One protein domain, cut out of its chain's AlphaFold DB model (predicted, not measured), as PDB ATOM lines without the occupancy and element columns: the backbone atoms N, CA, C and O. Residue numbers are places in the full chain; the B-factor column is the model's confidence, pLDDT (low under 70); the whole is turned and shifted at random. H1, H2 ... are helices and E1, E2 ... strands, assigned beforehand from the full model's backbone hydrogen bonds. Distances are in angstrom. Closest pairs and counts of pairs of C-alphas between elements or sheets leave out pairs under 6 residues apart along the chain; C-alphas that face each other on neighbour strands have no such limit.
ATOM      1  N   LEU A 167       6.530  37.408  29.974       77.19
ATOM      2  CA  LEU A 167       7.564  36.638  29.298       77.19
ATOM      3  C   LEU A 167       7.788  37.167  27.882       77.19
ATOM      4  O   LEU A 167       6.848  37.452  27.145       77.19
ATOM      5  N   THR A 168       9.047  37.183  27.441       81.00
ATOM      6  CA  THR A 168       9.387  37.332  26.018       81.00
ATOM      7  C   THR A 168       9.962  36.022  25.483       81.00
ATOM      8  O   THR A 168      11.051  35.606  25.878       81.00
ATOM      9  N   LEU A 169       9.241  35.365  24.574       81.94
ATOM     10  CA  LEU A 169       9.635  34.098  23.952       81.94
ATOM     11  C   LEU A 169      10.139  34.328  22.528       81.94
ATOM     12  O   LEU A 169       9.627  35.197  21.829       81.94
ATOM     13  N   LYS A 170      11.094  33.519  22.060       84.25
ATOM     14  CA  LYS A 170      11.571  33.558  20.669       84.25
ATOM     15  C   LYS A 170      11.197  32.276  19.936       84.25
ATOM     16  O   LYS A 170      11.196  31.194  20.525       84.25
ATOM     17  N   SER A 171      10.863  32.396  18.658       81.94
ATOM     18  CA  SER A 171      10.631  31.254  17.775       81.94
ATOM     19  C   SER A 171      11.916  30.447  17.578       81.94
ATOM     20  O   SER A 171      13.025  30.969  17.706       81.94
ATOM     21  N   SER A 172      11.778  29.173  17.211       74.38
ATOM     22  CA  SER A 172      12.917  28.287  16.924       74.38
ATOM     23  C   SER A 172      13.843  28.783  15.806       74.38
ATOM     24  O   SER A 172      15.005  28.396  15.763       74.38
ATOM     25  N   ASP A 173      13.343  29.622  14.896       73.38
ATOM     26  CA  ASP A 173      14.128  30.254  13.828       73.38
ATOM     27  C   ASP A 173      14.718  31.623  14.226       73.38
ATOM     28  O   ASP A 173      15.426  32.244  13.432       73.38
ATOM     29  N   GLY A 174      14.428  32.103  15.442       71.94
ATOM     30  CA  GLY A 174      14.905  33.369  15.998       71.94
ATOM     31  C   GLY A 174      14.322  34.633  15.358       71.94
ATOM     32  O   GLY A 174      14.703  35.732  15.763       71.94
ATOM     33  N   LYS A 175      13.422  34.508  14.374       74.44
ATOM     34  CA  LYS A 175      12.892  35.639  13.592       74.44
ATOM     35  C   LYS A 175      11.681  36.310  14.232       74.44
ATOM     36  O   LYS A 175      11.413  37.474  13.943       74.44
ATOM     37  N   THR A 176      10.959  35.599  15.090       78.44
ATOM     38  CA  THR A 176       9.727  36.080  15.715       78.44
ATOM     39  C   THR A 176       9.869  36.066  17.230       78.44
ATOM     40  O   THR A 176      10.251  35.057  17.820       78.44
ATOM     41  N   SER A 177       9.519  37.182  17.866       82.56
ATOM     42  CA  SER A 177       9.439  37.295  19.323       82.56
ATOM     43  C   SER A 177       7.988  37.494  19.745       82.56
ATOM     44  O   SER A 177       7.265  38.285  19.135       82.56
ATOM     45  N   LEU A 178       7.573  36.794  20.793       81.56
ATOM     46  CA  LEU A 178       6.262  36.920  21.416       81.56
ATOM     47  C   LEU A 178       6.402  37.537  22.799       81.56
ATOM     48  O   LEU A 178       7.221  37.073  23.586       81.56
ATOM     49  N   HIS A 179       5.569  38.526  23.093       81.50
ATOM     50  CA  HIS A 179       5.235  38.911  24.456       81.50
ATOM     51  C   HIS A 179       4.091  38.020  24.931       81.50
ATOM     52  O   HIS A 179       3.090  37.883  24.227       81.50
ATOM     53  N   VAL A 180       4.266  37.354  26.066       81.62
ATOM     54  CA  VAL A 180       3.301  36.419  26.647       81.62
ATOM     55  C   VAL A 180       3.062  36.829  28.085       81.62
ATOM     56  O   VAL A 180       4.015  36.932  28.850       81.62
ATOM     57  N   TYR A 181       1.807  37.046  28.455       77.19
ATOM     58  CA  TYR A 181       1.466  37.497  29.797       77.19
ATOM     59  C   TYR A 181       0.183  36.855  30.320       77.19
ATOM     60  O   TYR A 181      -0.686  36.433  29.550       77.19
ATOM     61  N   GLU A 182       0.062  36.788  31.641       77.44
ATOM     62  CA  GLU A 182      -1.126  36.288  32.327       77.44
ATOM     63  C   GLU A 182      -2.018  37.452  32.775       77.44
ATOM     64  O   GLU A 182      -1.557  38.422  33.379       77.44
ATOM     65  N   LYS A 183      -3.319  37.356  32.495       72.12
ATOM     66  CA  LYS A 183      -4.328  38.282  33.004       72.12
ATOM     67  C   LYS A 183      -5.595  37.515  33.375       72.12
ATOM     68  O   LYS A 183      -6.137  36.785  32.547       72.12
ATOM     69  N   ASP A 184      -6.067  37.693  34.607       74.50
ATOM     70  CA  ASP A 184      -7.299  37.081  35.129       74.50
ATOM     71  C   ASP A 184      -7.328  35.537  34.996       74.50
ATOM     72  O   ASP A 184      -8.350  34.947  34.637       74.50
ATOM     73  N   GLY A 185      -6.190  34.867  35.233       70.56
ATOM     74  CA  GLY A 185      -6.060  33.403  35.133       70.56
ATOM     75  C   GLY A 185      -6.036  32.860  33.698       70.56
ATOM     76  O   GLY A 185      -6.209  31.659  33.479       70.56
ATOM     77  N   GLN A 186      -5.878  33.733  32.699       80.00
ATOM     78  CA  GLN A 186      -5.787  33.368  31.288       80.00
ATOM     79  C   GLN A 186      -4.510  33.933  30.672       80.00
ATOM     80  O   GLN A 186      -4.119  35.067  30.942       80.00
ATOM     81  N   TRP A 187      -3.878  33.139  29.812       78.69
ATOM     82  CA  TRP A 187      -2.656  33.532  29.123       78.69
ATOM     83  C   TRP A 187      -2.972  34.178  27.784       78.69
ATOM     84  O   TRP A 187      -3.819  33.693  27.028       78.69
ATOM     85  N   TYR A 188      -2.257  35.257  27.490       81.62
ATOM     86  CA  TYR A 188      -2.353  36.005  26.247       81.62
ATOM     87  C   TYR A 188      -0.985  36.105  25.581       81.62
ATOM     88  O   TYR A 188       0.041  36.114  26.258       81.62
ATOM     89  N   MET A 189      -0.970  36.208  24.254       81.81
ATOM     90  CA  MET A 189       0.226  36.548  23.488       81.81
ATOM     91  C   MET A 189       0.013  37.730  22.558       81.81
ATOM     92  O   MET A 189      -1.089  37.955  22.054       81.81
ATOM     93  N   GLN A 190       1.112  38.402  22.243       79.31
ATOM     94  CA  GLN A 190       1.197  39.394  21.187       79.31
ATOM     95  C   GLN A 190       2.565  39.310  20.505       79.31
ATOM     96  O   GLN A 190       3.582  39.021  21.134       79.31
ATOM     97  N   ASN A 191       2.618  39.554  19.195       79.31
ATOM     98  CA  ASN A 191       3.899  39.665  18.503       79.31
ATOM     99  C   ASN A 191       4.633  40.926  18.987       79.31
ATOM    100  O   ASN A 191       4.116  42.030  18.820       79.31
ATOM    101  N   LYS A 192       5.842  40.778  19.547       78.69
ATOM    102  CA  LYS A 192       6.592  41.890  20.161       78.69
ATOM    103  C   LYS A 192       6.870  43.017  19.166       78.69
ATOM    104  O   LYS A 192       6.693  44.184  19.482       78.69
ATOM    105  N   ALA A 193       7.234  42.675  17.930       75.56
ATOM    106  CA  ALA A 193       7.520  43.671  16.898       75.56
ATOM    107  C   ALA A 193       6.266  44.447  16.460       75.56
ATOM    108  O   ALA A 193       6.375  45.553  15.931       75.56
ATOM    109  N   LEU A 194       5.084  43.853  16.643       73.25
ATOM    110  CA  LEU A 194       3.802  44.502  16.402       73.25
ATOM    111  C   LEU A 194       3.402  45.382  17.596       73.25
ATOM    112  O   LEU A 194       2.974  46.515  17.402       73.25
ATOM    113  N   GLU A 195       3.583  44.877  18.814       71.19
ATOM    114  CA  GLU A 195       3.375  45.613  20.063       71.19
ATOM    115  C   GLU A 195       4.247  46.877  20.124       71.19
ATOM    116  O   GLU A 195       3.734  47.959  20.384       71.19
ATOM    117  N   ASP A 196       5.532  46.786  19.772       73.38
ATOM    118  CA  ASP A 196       6.451  47.933  19.754       73.38
ATOM    119  C   ASP A 196       6.012  49.024  18.756       73.38
ATOM    120  O   ASP A 196       6.344  50.197  18.918       73.38
ATOM    121  N   LYS A 197       5.255  48.651  17.714       71.75
ATOM    122  CA  LYS A 197       4.753  49.569  16.678       71.75
ATOM    123  C   LYS A 197       3.358  50.126  16.969       71.75
ATOM    124  O   LYS A 197       3.058  51.237  16.540       71.75
ATOM    125  N   LEU A 198       2.491  49.351  17.622       67.88
ATOM    126  CA  LEU A 198       1.074  49.685  17.832       67.88
ATOM    127  C   LEU A 198       0.722  49.975  19.298       67.88
ATOM    128  O   LEU A 198      -0.394  50.404  19.581       67.88
ATOM    129  N   GLY A 199       1.646  49.747  20.225       62.31
ATOM    130  CA  GLY A 199       1.402  49.795  21.660       62.31
ATOM    131  C   GLY A 199       0.588  48.598  22.190       62.31
ATOM    132  O   GLY A 199       0.033  47.807  21.419       62.31
ATOM    133  N   PRO A 200       0.463  48.483  23.525       57.59
ATOM    134  CA  PRO A 200      -0.173  47.344  24.203       57.59
ATOM    135  C   PRO A 200      -1.690  47.244  23.968       57.59
ATOM    136  O   PRO A 200      -2.299  46.204  24.191       57.59
ATOM    137  N   THR A 201      -2.330  48.322  23.504       58.38
ATOM    138  CA  THR A 201      -3.756  48.340  23.133       58.38
ATOM    139  C   THR A 201      -3.996  47.986  21.663       58.38
ATOM    140  O   THR A 201      -5.149  47.883  21.242       58.38
ATOM    141  N   GLY A 202      -2.933  47.835  20.864       55.28
ATOM    142  CA  GLY A 202      -3.025  47.672  19.414       55.28
ATOM    143  C   GLY A 202      -3.478  48.935  18.666       55.28
ATOM    144  O   GLY A 202      -3.772  48.842  17.476       55.28
ATOM    145  N   MET A 203      -3.539  50.094  19.340       50.09
ATOM    146  CA  MET A 203      -3.885  51.399  18.761       50.09
ATOM    147  C   MET A 203      -2.649  52.306  18.722       50.09
ATOM    148  O   MET A 203      -2.354  53.024  19.678       50.09
ATOM    149  N   GLY A 204      -1.923  52.298  17.604       49.28
ATOM    150  CA  GLY A 204      -0.774  53.182  17.421       49.28
ATOM    151  C   GLY A 204      -1.199  54.626  17.132       49.28
ATOM    152  O   GLY A 204      -1.848  54.896  16.122       49.28
ATOM    153  N   LEU A 205      -0.767  55.574  17.970       42.31
ATOM    154  CA  LEU A 205      -0.737  57.006  17.651       42.31
ATOM    155  C   LEU A 205       0.312  57.248  16.548       42.31
ATOM    156  O   LEU A 205       1.467  57.527  16.846       42.31
ATOM    157  N   GLY A 206      -0.060  57.119  15.271       44.06
ATOM    158  CA  GLY A 206       0.763  57.648  14.169       44.06
ATOM    159  C   GLY A 206       0.944  56.783  12.922       44.06
ATOM    160  O   GLY A 206       1.539  57.265  11.963       44.06
ATOM    161  N   VAL A 207       0.417  55.556  12.865       43.56
ATOM    162  CA  VAL A 207       0.452  54.753  11.628       43.56
ATOM    163  C   VAL A 207      -0.926  54.801  10.968       43.56
ATOM    164  O   VAL A 207      -1.817  54.027  11.312       43.56
ATOM    165  N   MET A 208      -1.130  55.751  10.045       37.56
ATOM    166  CA  MET A 208      -2.362  55.837   9.248       37.56
ATOM    167  C   MET A 208      -2.632  54.485   8.561       37.56
ATOM    168  O   MET A 208      -1.873  54.079   7.685       37.56
ATOM    169  N   GLY A 209      -3.705  53.790   8.962       44.03
ATOM    170  CA  GLY A 209      -4.225  52.603   8.266       44.03
ATOM    171  C   GLY A 209      -4.212  51.269   9.028       44.03
ATOM    172  O   GLY A 209      -4.630  50.267   8.456       44.03
ATOM    173  N   ILE A 210      -3.770  51.213  10.292       47.09
ATOM    174  CA  ILE A 210      -3.777  49.970  11.091       47.09
ATOM    175  C   ILE A 210      -4.627  50.177  12.351       47.09
ATOM    176  O   ILE A 210      -4.107  50.506  13.409       47.09
ATOM    177  N   THR A 211      -5.947  50.035  12.233       43.94
ATOM    178  CA  THR A 211      -6.886  50.339  13.331       43.94
ATOM    179  C   THR A 211      -7.306  49.137  14.182       43.94
ATOM    180  O   THR A 211      -7.813  49.354  15.276       43.94
ATOM    181  N   GLU A 212      -7.090  47.882  13.754       47.94
ATOM    182  CA  GLU A 212      -7.651  46.714  14.477       47.94
ATOM    183  C   GLU A 212      -6.757  45.457  14.569       47.94
ATOM    184  O   GLU A 212      -7.190  44.425  15.076       47.94
ATOM    185  N   GLY A 213      -5.496  45.515  14.136       49.97
ATOM    186  CA  GLY A 213      -4.662  44.315  13.964       49.97
ATOM    187  C   GLY A 213      -3.838  43.847  15.169       49.97
ATOM    188  O   GLY A 213      -3.062  42.920  15.007       49.97
ATOM    189  N   GLY A 214      -3.931  44.478  16.343       55.50
ATOM    190  CA  GLY A 214      -2.969  44.264  17.439       55.50
ATOM    191  C   GLY A 214      -3.507  43.631  18.718       55.50
ATOM    192  O   GLY A 214      -2.839  43.730  19.740       55.50
ATOM    193  N   LYS A 215      -4.710  43.047  18.715       63.34
ATOM    194  CA  LYS A 215      -5.313  42.549  19.961       63.34
ATOM    195  C   LYS A 215      -4.575  41.303  20.482       63.34
ATOM    196  O   LYS A 215      -4.334  40.389  19.693       63.34
ATOM    197  N   PRO A 216      -4.275  41.237  21.790       67.75
ATOM    198  CA  PRO A 216      -3.700  40.055  22.416       67.75
ATOM    199  C   PRO A 216      -4.579  38.821  22.211       67.75
ATOM    200  O   PRO A 216      -5.808  38.889  22.286       67.75
ATOM    201  N   VAL A 217      -3.943  37.683  21.964       75.00
ATOM    202  CA  VAL A 217      -4.609  36.425  21.616       75.00
ATOM    203  C   VAL A 217      -4.556  35.495  22.807       75.00
ATOM    204  O   VAL A 217      -3.479  35.259  23.342       75.00
ATOM    205  N   LYS A 218      -5.702  34.939  23.201       78.88
ATOM    206  CA  LYS A 218      -5.761  33.934  24.263       78.88
ATOM    207  C   LYS A 218      -5.076  32.640  23.823       78.88
ATOM    208  O   LYS A 218      -5.325  32.157  22.720       78.88
ATOM    209  N   ILE A 219      -4.253  32.074  24.697       79.38
ATOM    210  CA  ILE A 219      -3.424  30.897  24.420       79.38
ATOM    211  C   ILE A 219      -3.525  29.868  25.543       79.38
ATOM    212  O   ILE A 219      -3.998  30.165  26.643       79.38
ATOM    213  N   ALA A 220      -3.058  28.652  25.263       79.50
ATOM    214  CA  ALA A 220      -2.788  27.672  26.303       79.50
ATOM    215  C   ALA A 220      -1.668  28.167  27.233       79.50
ATOM    216  O   ALA A 220      -0.796  28.940  26.823       79.50
ATOM    217  N   ALA A 221      -1.694  27.708  28.485       79.00
ATOM    218  CA  ALA A 221      -0.657  28.039  29.450       79.00
ATOM    219  C   ALA A 221       0.725  27.571  28.942       79.00
ATOM    220  O   ALA A 221       0.843  26.435  28.467       79.00
ATOM    221  N   PRO A 222       1.774  28.409  29.038       81.19
ATOM    222  CA  PRO A 222       3.134  27.996  28.724       81.19
ATOM    223  C   PRO A 222       3.575  26.833  29.615       81.19
ATOM    224  O   PRO A 222       3.190  26.733  30.779       81.19
ATOM    225  N   THR A 223       4.420  25.958  29.078       79.94
ATOM    226  CA  THR A 223       5.056  24.902  29.868       79.94
ATOM    227  C   THR A 223       6.352  25.433  30.463       79.94
ATOM    228  O   THR A 223       7.234  25.884  29.725       79.94
ATOM    229  N   PHE A 224       6.469  25.357  31.785       73.38
ATOM    230  CA  PHE A 224       7.633  25.789  32.550       73.38
ATOM    231  C   PHE A 224       8.423  24.567  33.028       73.38
ATOM    232  O   PHE A 224       7.858  23.680  33.663       73.38
ATOM    233  N   ASP A 225       9.719  24.519  32.729       67.56
ATOM    234  CA  ASP A 225      10.629  23.458  33.168       67.56
ATOM    235  C   ASP A 225      12.019  24.042  33.454       67.56
ATOM    236  O   ASP A 225      12.715  24.490  32.542       67.56
ATOM    237  N   ASN A 226      12.424  24.055  34.729       59.78
ATOM    238  CA  ASN A 226      13.786  24.375  35.177       59.78
ATOM    239  C   ASN A 226      14.421  25.614  34.500       59.78
ATOM    240  O   ASN A 226      15.516  25.549  33.936       59.78
ATOM    241  N   GLY A 227      13.725  26.759  34.526       61.69
ATOM    242  CA  GLY A 227      14.210  28.020  33.936       61.69
ATOM    243  C   GLY A 227      14.050  28.127  32.416       61.69
ATOM    244  O   GLY A 227      14.436  29.132  31.814       61.69
ATOM    245  N   LYS A 228      13.450  27.118  31.775       74.19
ATOM    246  CA  LYS A 228      13.040  27.142  30.371       74.19
ATOM    247  C   LYS A 228      11.531  27.197  30.272       74.19
ATOM    248  O   LYS A 228      10.820  26.408  30.884       74.19
ATOM    249  N   VAL A 229      11.044  28.115  29.459       81.31
ATOM    250  CA  VAL A 229       9.630  28.198  29.117       81.31
ATOM    251  C   VAL A 229       9.465  27.823  27.656       81.31
ATOM    252  O   VAL A 229      10.257  28.225  26.800       81.31
ATOM    253  N   SER A 230       8.446  27.024  27.375       82.88
ATOM    254  CA  SER A 230       8.096  26.620  26.022       82.88
ATOM    255  C   SER A 230       6.607  26.788  25.773       82.88
ATOM    256  O   SER A 230       5.779  26.632  26.669       82.88
ATOM    257  N   LEU A 231       6.278  27.132  24.537       83.62
ATOM    258  CA  LEU A 231       4.913  27.305  24.078       83.62
ATOM    259  C   LEU A 231       4.811  26.761  22.657       83.62
ATOM    260  O   LEU A 231       5.635  27.085  21.799       83.62
ATOM    261  N   THR A 232       3.799  25.937  22.410       82.19
ATOM    262  CA  THR A 232       3.448  25.492  21.060       82.19
ATOM    263  C   THR A 232       2.134  26.143  20.670       82.19
ATOM    264  O   THR A 232       1.201  26.192  21.464       82.19
ATOM    265  N   ILE A 233       2.078  26.680  19.458       79.69
ATOM    266  CA  ILE A 233       0.870  27.305  18.930       79.69
ATOM    267  C   ILE A 233      -0.067  26.219  18.405       79.69
ATOM    268  O   ILE A 233       0.213  25.610  17.369       79.69
ATOM    269  N   ASP A 234      -1.175  25.989  19.103       68.56
ATOM    270  CA  ASP A 234      -2.118  24.920  18.759       68.56
ATOM    271  C   ASP A 234      -2.903  25.199  17.473       68.56
ATOM    272  O   ASP A 234      -3.238  24.254  16.761       68.56
ATOM    273  N   ASP A 235      -3.123  26.467  17.114       71.06
ATOM    274  CA  ASP A 235      -3.828  26.882  15.897       71.06
ATOM    275  C   ASP A 235      -3.179  28.101  15.241       71.06
ATOM    276  O   ASP A 235      -2.674  28.991  15.917       71.06
ATOM    277  N   SER A 236      -3.194  28.157  13.905       66.19
ATOM    278  CA  SER A 236      -2.536  29.240  13.168       66.19
ATOM    279  C   SER A 236      -3.140  30.589  13.543       66.19
ATOM    280  O   SER A 236      -4.338  30.803  13.334       66.19
ATOM    281  N   HIS A 237      -2.308  31.510  14.015       70.19
ATOM    282  CA  HIS A 237      -2.720  32.879  14.259       70.19
ATOM    283  C   HIS A 237      -2.444  33.722  13.014       70.19
ATOM    284  O   HIS A 237      -1.293  33.935  12.633       70.19
ATOM    285  N   LYS A 238      -3.517  34.174  12.366       69.56
ATOM    286  CA  LYS A 238      -3.459  35.091  11.226       69.56
ATOM    287  C   LYS A 238      -4.038  36.428  11.640       69.56
ATOM    288  O   LYS A 238      -5.053  36.431  12.333       69.56
ATOM    289  N   TYR A 239      -3.461  37.522  11.159       64.12
ATOM    290  CA  TYR A 239      -4.044  38.857  11.287       64.12
ATOM    291  C   TYR A 239      -4.993  39.093  10.104       64.12
ATOM    292  O   TYR A 239      -4.544  39.468   9.015       64.12
ATOM    293  N   PRO A 240      -6.305  38.823  10.247       53.62
ATOM    294  CA  PRO A 240      -7.207  38.816   9.108       53.62
ATOM    295  C   PRO A 240      -7.407  40.255   8.622       53.62
ATOM    296  O   PRO A 240      -7.527  41.178   9.423       53.62
ATOM    297  N   ASN A 241      -7.492  40.429   7.303       54.50
ATOM    298  CA  ASN A 241      -7.872  41.680   6.631       54.50
ATOM    299  C   ASN A 241      -6.822  42.805   6.572       54.50
ATOM    300  O   ASN A 241      -7.170  43.912   6.165       54.50
ATOM    301  N   ASN A 242      -5.541  42.553   6.878       61.62
ATOM    302  CA  ASN A 242      -4.483  43.536   6.615       61.62
ATOM    303  C   ASN A 242      -3.251  42.913   5.922       61.62
ATOM    304  O   ASN A 242      -2.422  42.292   6.591       61.62
ATOM    305  N   PRO A 243      -3.074  43.115   4.599       66.94
ATOM    306  CA  PRO A 243      -1.918  42.613   3.847       66.94
ATOM    307  C   PRO A 243      -0.562  43.096   4.381       66.94
ATOM    308  O   PRO A 243       0.452  42.451   4.148       66.94
ATOM    309  N   LEU A 244      -0.523  44.220   5.105       65.75
ATOM    310  CA  LEU A 244       0.708  44.746   5.705       65.75
ATOM    311  C   LEU A 244       1.111  43.991   6.983       65.75
ATOM    312  O   LEU A 244       2.249  44.118   7.444       65.75
ATOM    313  N   LEU A 245       0.189  43.214   7.563       67.44
ATOM    314  CA  LEU A 245       0.402  42.453   8.793       67.44
ATOM    315  C   LEU A 245       0.628  40.957   8.561       67.44
ATOM    316  O   LEU A 245       1.052  40.277   9.489       67.44
ATOM    317  N   SER A 246       0.449  40.452   7.336       70.38
ATOM    318  CA  SER A 246       0.642  39.026   7.017       70.38
ATOM    319  C   SER A 246       2.068  38.532   7.281       70.38
ATOM    320  O   SER A 246       2.293  37.352   7.519       70.38
ATOM    321  N   GLN A 247       3.055  39.435   7.278       71.81
ATOM    322  CA  GLN A 247       4.440  39.135   7.662       71.81
ATOM    323  C   GLN A 247       4.614  38.789   9.154       71.81
ATOM    324  O   GLN A 247       5.675  38.314   9.547       71.81
ATOM    325  N   TYR A 248       3.598  39.051   9.981       70.88
ATOM    326  CA  TYR A 248       3.574  38.733  11.408       70.88
ATOM    327  C   TYR A 248       2.721  37.499  11.732       70.88
ATOM    328  O   TYR A 248       2.646  37.136  12.908       70.88
ATOM    329  N   ASP A 249       2.101  36.860  10.729       74.75
ATOM    330  CA  ASP A 249       1.306  35.640  10.904       74.75
ATOM    331  C   ASP A 249       2.148  34.519  11.531       74.75
ATOM    332  O   ASP A 249       3.311  34.307  11.176       74.75
ATOM    333  N   ILE A 250       1.541  33.771  12.452       73.56
ATOM    334  CA  ILE A 250       2.191  32.686  13.186       73.56
ATOM    335  C   ILE A 250       1.532  31.364  12.778       73.56
ATOM    336  O   ILE A 250       0.367  31.120  13.109       73.56
ATOM    337  N   PRO A 251       2.241  30.491  12.043       79.06
ATOM    338  CA  PRO A 251       1.713  29.194  11.644       79.06
ATOM    339  C   PRO A 251       1.348  28.293  12.832       79.06
ATOM    340  O   PRO A 251       1.912  28.379  13.923       79.06
ATOM    341  N   LYS A 252       0.420  27.361  12.588       82.19
ATOM    342  CA  LYS A 252       0.117  26.277  13.529       82.19
ATOM    343  C   LYS A 252       1.363  25.417  13.749       82.19
ATOM    344  O   LYS A 252       2.065  25.092  12.794       82.19
ATOM    345  N   GLY A 253       1.607  25.012  14.991       78.06
ATOM    346  CA  GLY A 253       2.724  24.147  15.363       78.06
ATOM    347  C   GLY A 253       4.071  24.861  15.491       78.06
ATOM    348  O   GLY A 253       5.069  24.202  15.793       78.06
ATOM    349  N   THR A 254       4.131  26.185  15.300       79.75
ATOM    350  CA  THR A 254       5.344  26.954  15.599       79.75
ATOM    351  C   THR A 254       5.667  26.835  17.087       79.75
ATOM    352  O   THR A 254       4.801  27.013  17.946       79.75
ATOM    353  N   LYS A 255       6.926  26.510  17.389       84.50
ATOM    354  CA  LYS A 255       7.425  26.361  18.756       84.50
ATOM    355  C   LYS A 255       8.187  27.609  19.165       84.50
ATOM    356  O   LYS A 255       9.083  28.065  18.451       84.50
ATOM    357  N   PHE A 256       7.843  28.114  20.335       84.44
ATOM    358  CA  PHE A 256       8.517  29.217  20.987       84.44
ATOM    359  C   PHE A 256       9.201  28.705  22.242       84.44
ATOM    360  O   PHE A 256       8.652  27.885  22.980       84.44
ATOM    361  N   SER A 257      10.408  29.195  22.476       82.31
ATOM    362  CA  SER A 257      11.152  28.918  23.692       82.31
ATOM    363  C   SER A 257      11.796  30.190  24.206       82.31
ATOM    364  O   SER A 257      12.248  31.039  23.434       82.31
ATOM    365  N   GLY A 258      11.850  30.308  25.518       78.25
ATOM    366  CA  GLY A 258      12.561  31.363  26.208       78.25
ATOM    367  C   GLY A 258      13.246  30.796  27.435       78.25
ATOM    368  O   GLY A 258      12.928  29.707  27.914       78.25
ATOM    369  N   THR A 259      14.196  31.553  27.948       62.97
ATOM    370  CA  THR A 259      14.654  31.380  29.320       62.97
ATOM    371  C   THR A 259      13.885  32.366  30.167       62.97
ATOM    372  O   THR A 259      13.805  33.543  29.814       62.97
ATOM    373  N   TYR A 260      13.339  31.898  31.275       60.22
ATOM    374  CA  TYR A 260      12.832  32.783  32.302       60.22
ATOM    375  C   TYR A 260      13.716  32.621  33.524       60.22
ATOM    376  O   TYR A 260      14.166  31.521  33.852       60.22
TER     377      TYR A 260
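What this domain is: This is residues 167 to 260 of the 331 residues of the protein "Secretion protein EspA" of Shewanella sp. OPT22 (UniProt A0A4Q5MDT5). Look first for one antiparallel sheet of seven strands, strongly twisted and curled like part of a barrel, left open between its edge strands E4 and E5. The short helix H1 follows E3 beside the strands, and the E5 and E6 hairpin and the long loop of residues 199 to 216 lie toward opposite ends of the longest axis. The 94 printed residues run E1 E2 E3 H1 E4 E5 E6 E7; the sheet's order is E4 E3 E2 E1 E7 E6 E5. The class is mostly strand, with under half of the residues in named elements; the whole is compact, radius of gyration of the C-alphas 13.3 A, yet elongated, 44 by 27 by 20 A.

Where its parts are: Find C-alpha 167 at (7.564, 36.638, 29.298), where E1, residues 167 to 171, begins. E2, 177 to 183, spans 19.4 A and E3, 186 to 191, 17.2 A; then come H1, 192 to 198, 9.8 A, E4, 217 to 219, E5, 223 to 225, and E6, 228 to 232, 13.5 A. E7, 255 to 259, ends at (14.654, 31.380, 29.320).

How they stand to each other: E1 E2 E3 and E5 E6 E7 are meanders, each strand the antiparallel neighbour of the one before. Look for N 169 and O 178, 2.8 A, between E1 and E2; N 181 and O 188, 3.0 A, between E2 and E3; N 217 and O 189, 2.9 A, between E4 and E3. Within hydrogen-bond range too are N 257 and O 170, 2.9 A, between E7 and E1; N 231 and O 256, 2.9 A, between E6 and E7; N 223 and O 230, 2.8 A, between E5 and E6. H1 is on the sheet, height 5.2 A, over none of its strands; its closest C-alpha pair with E2 is Lys 192 and Leu 178, 5.1 A. In H1, 2 of 3 O i to N i+4 pairs are within hydrogen-bond range.

The domain as a whole: The C-alphas farthest apart, of Met 208 and Asn 226, are 43.9 A apart. The printed part has no cut; the links H1 to E4 and E6 to E7 are long. Mean pLDDT of the printed part is 70.2, with residues 198 to 216 and 238 to 245 among those under 70.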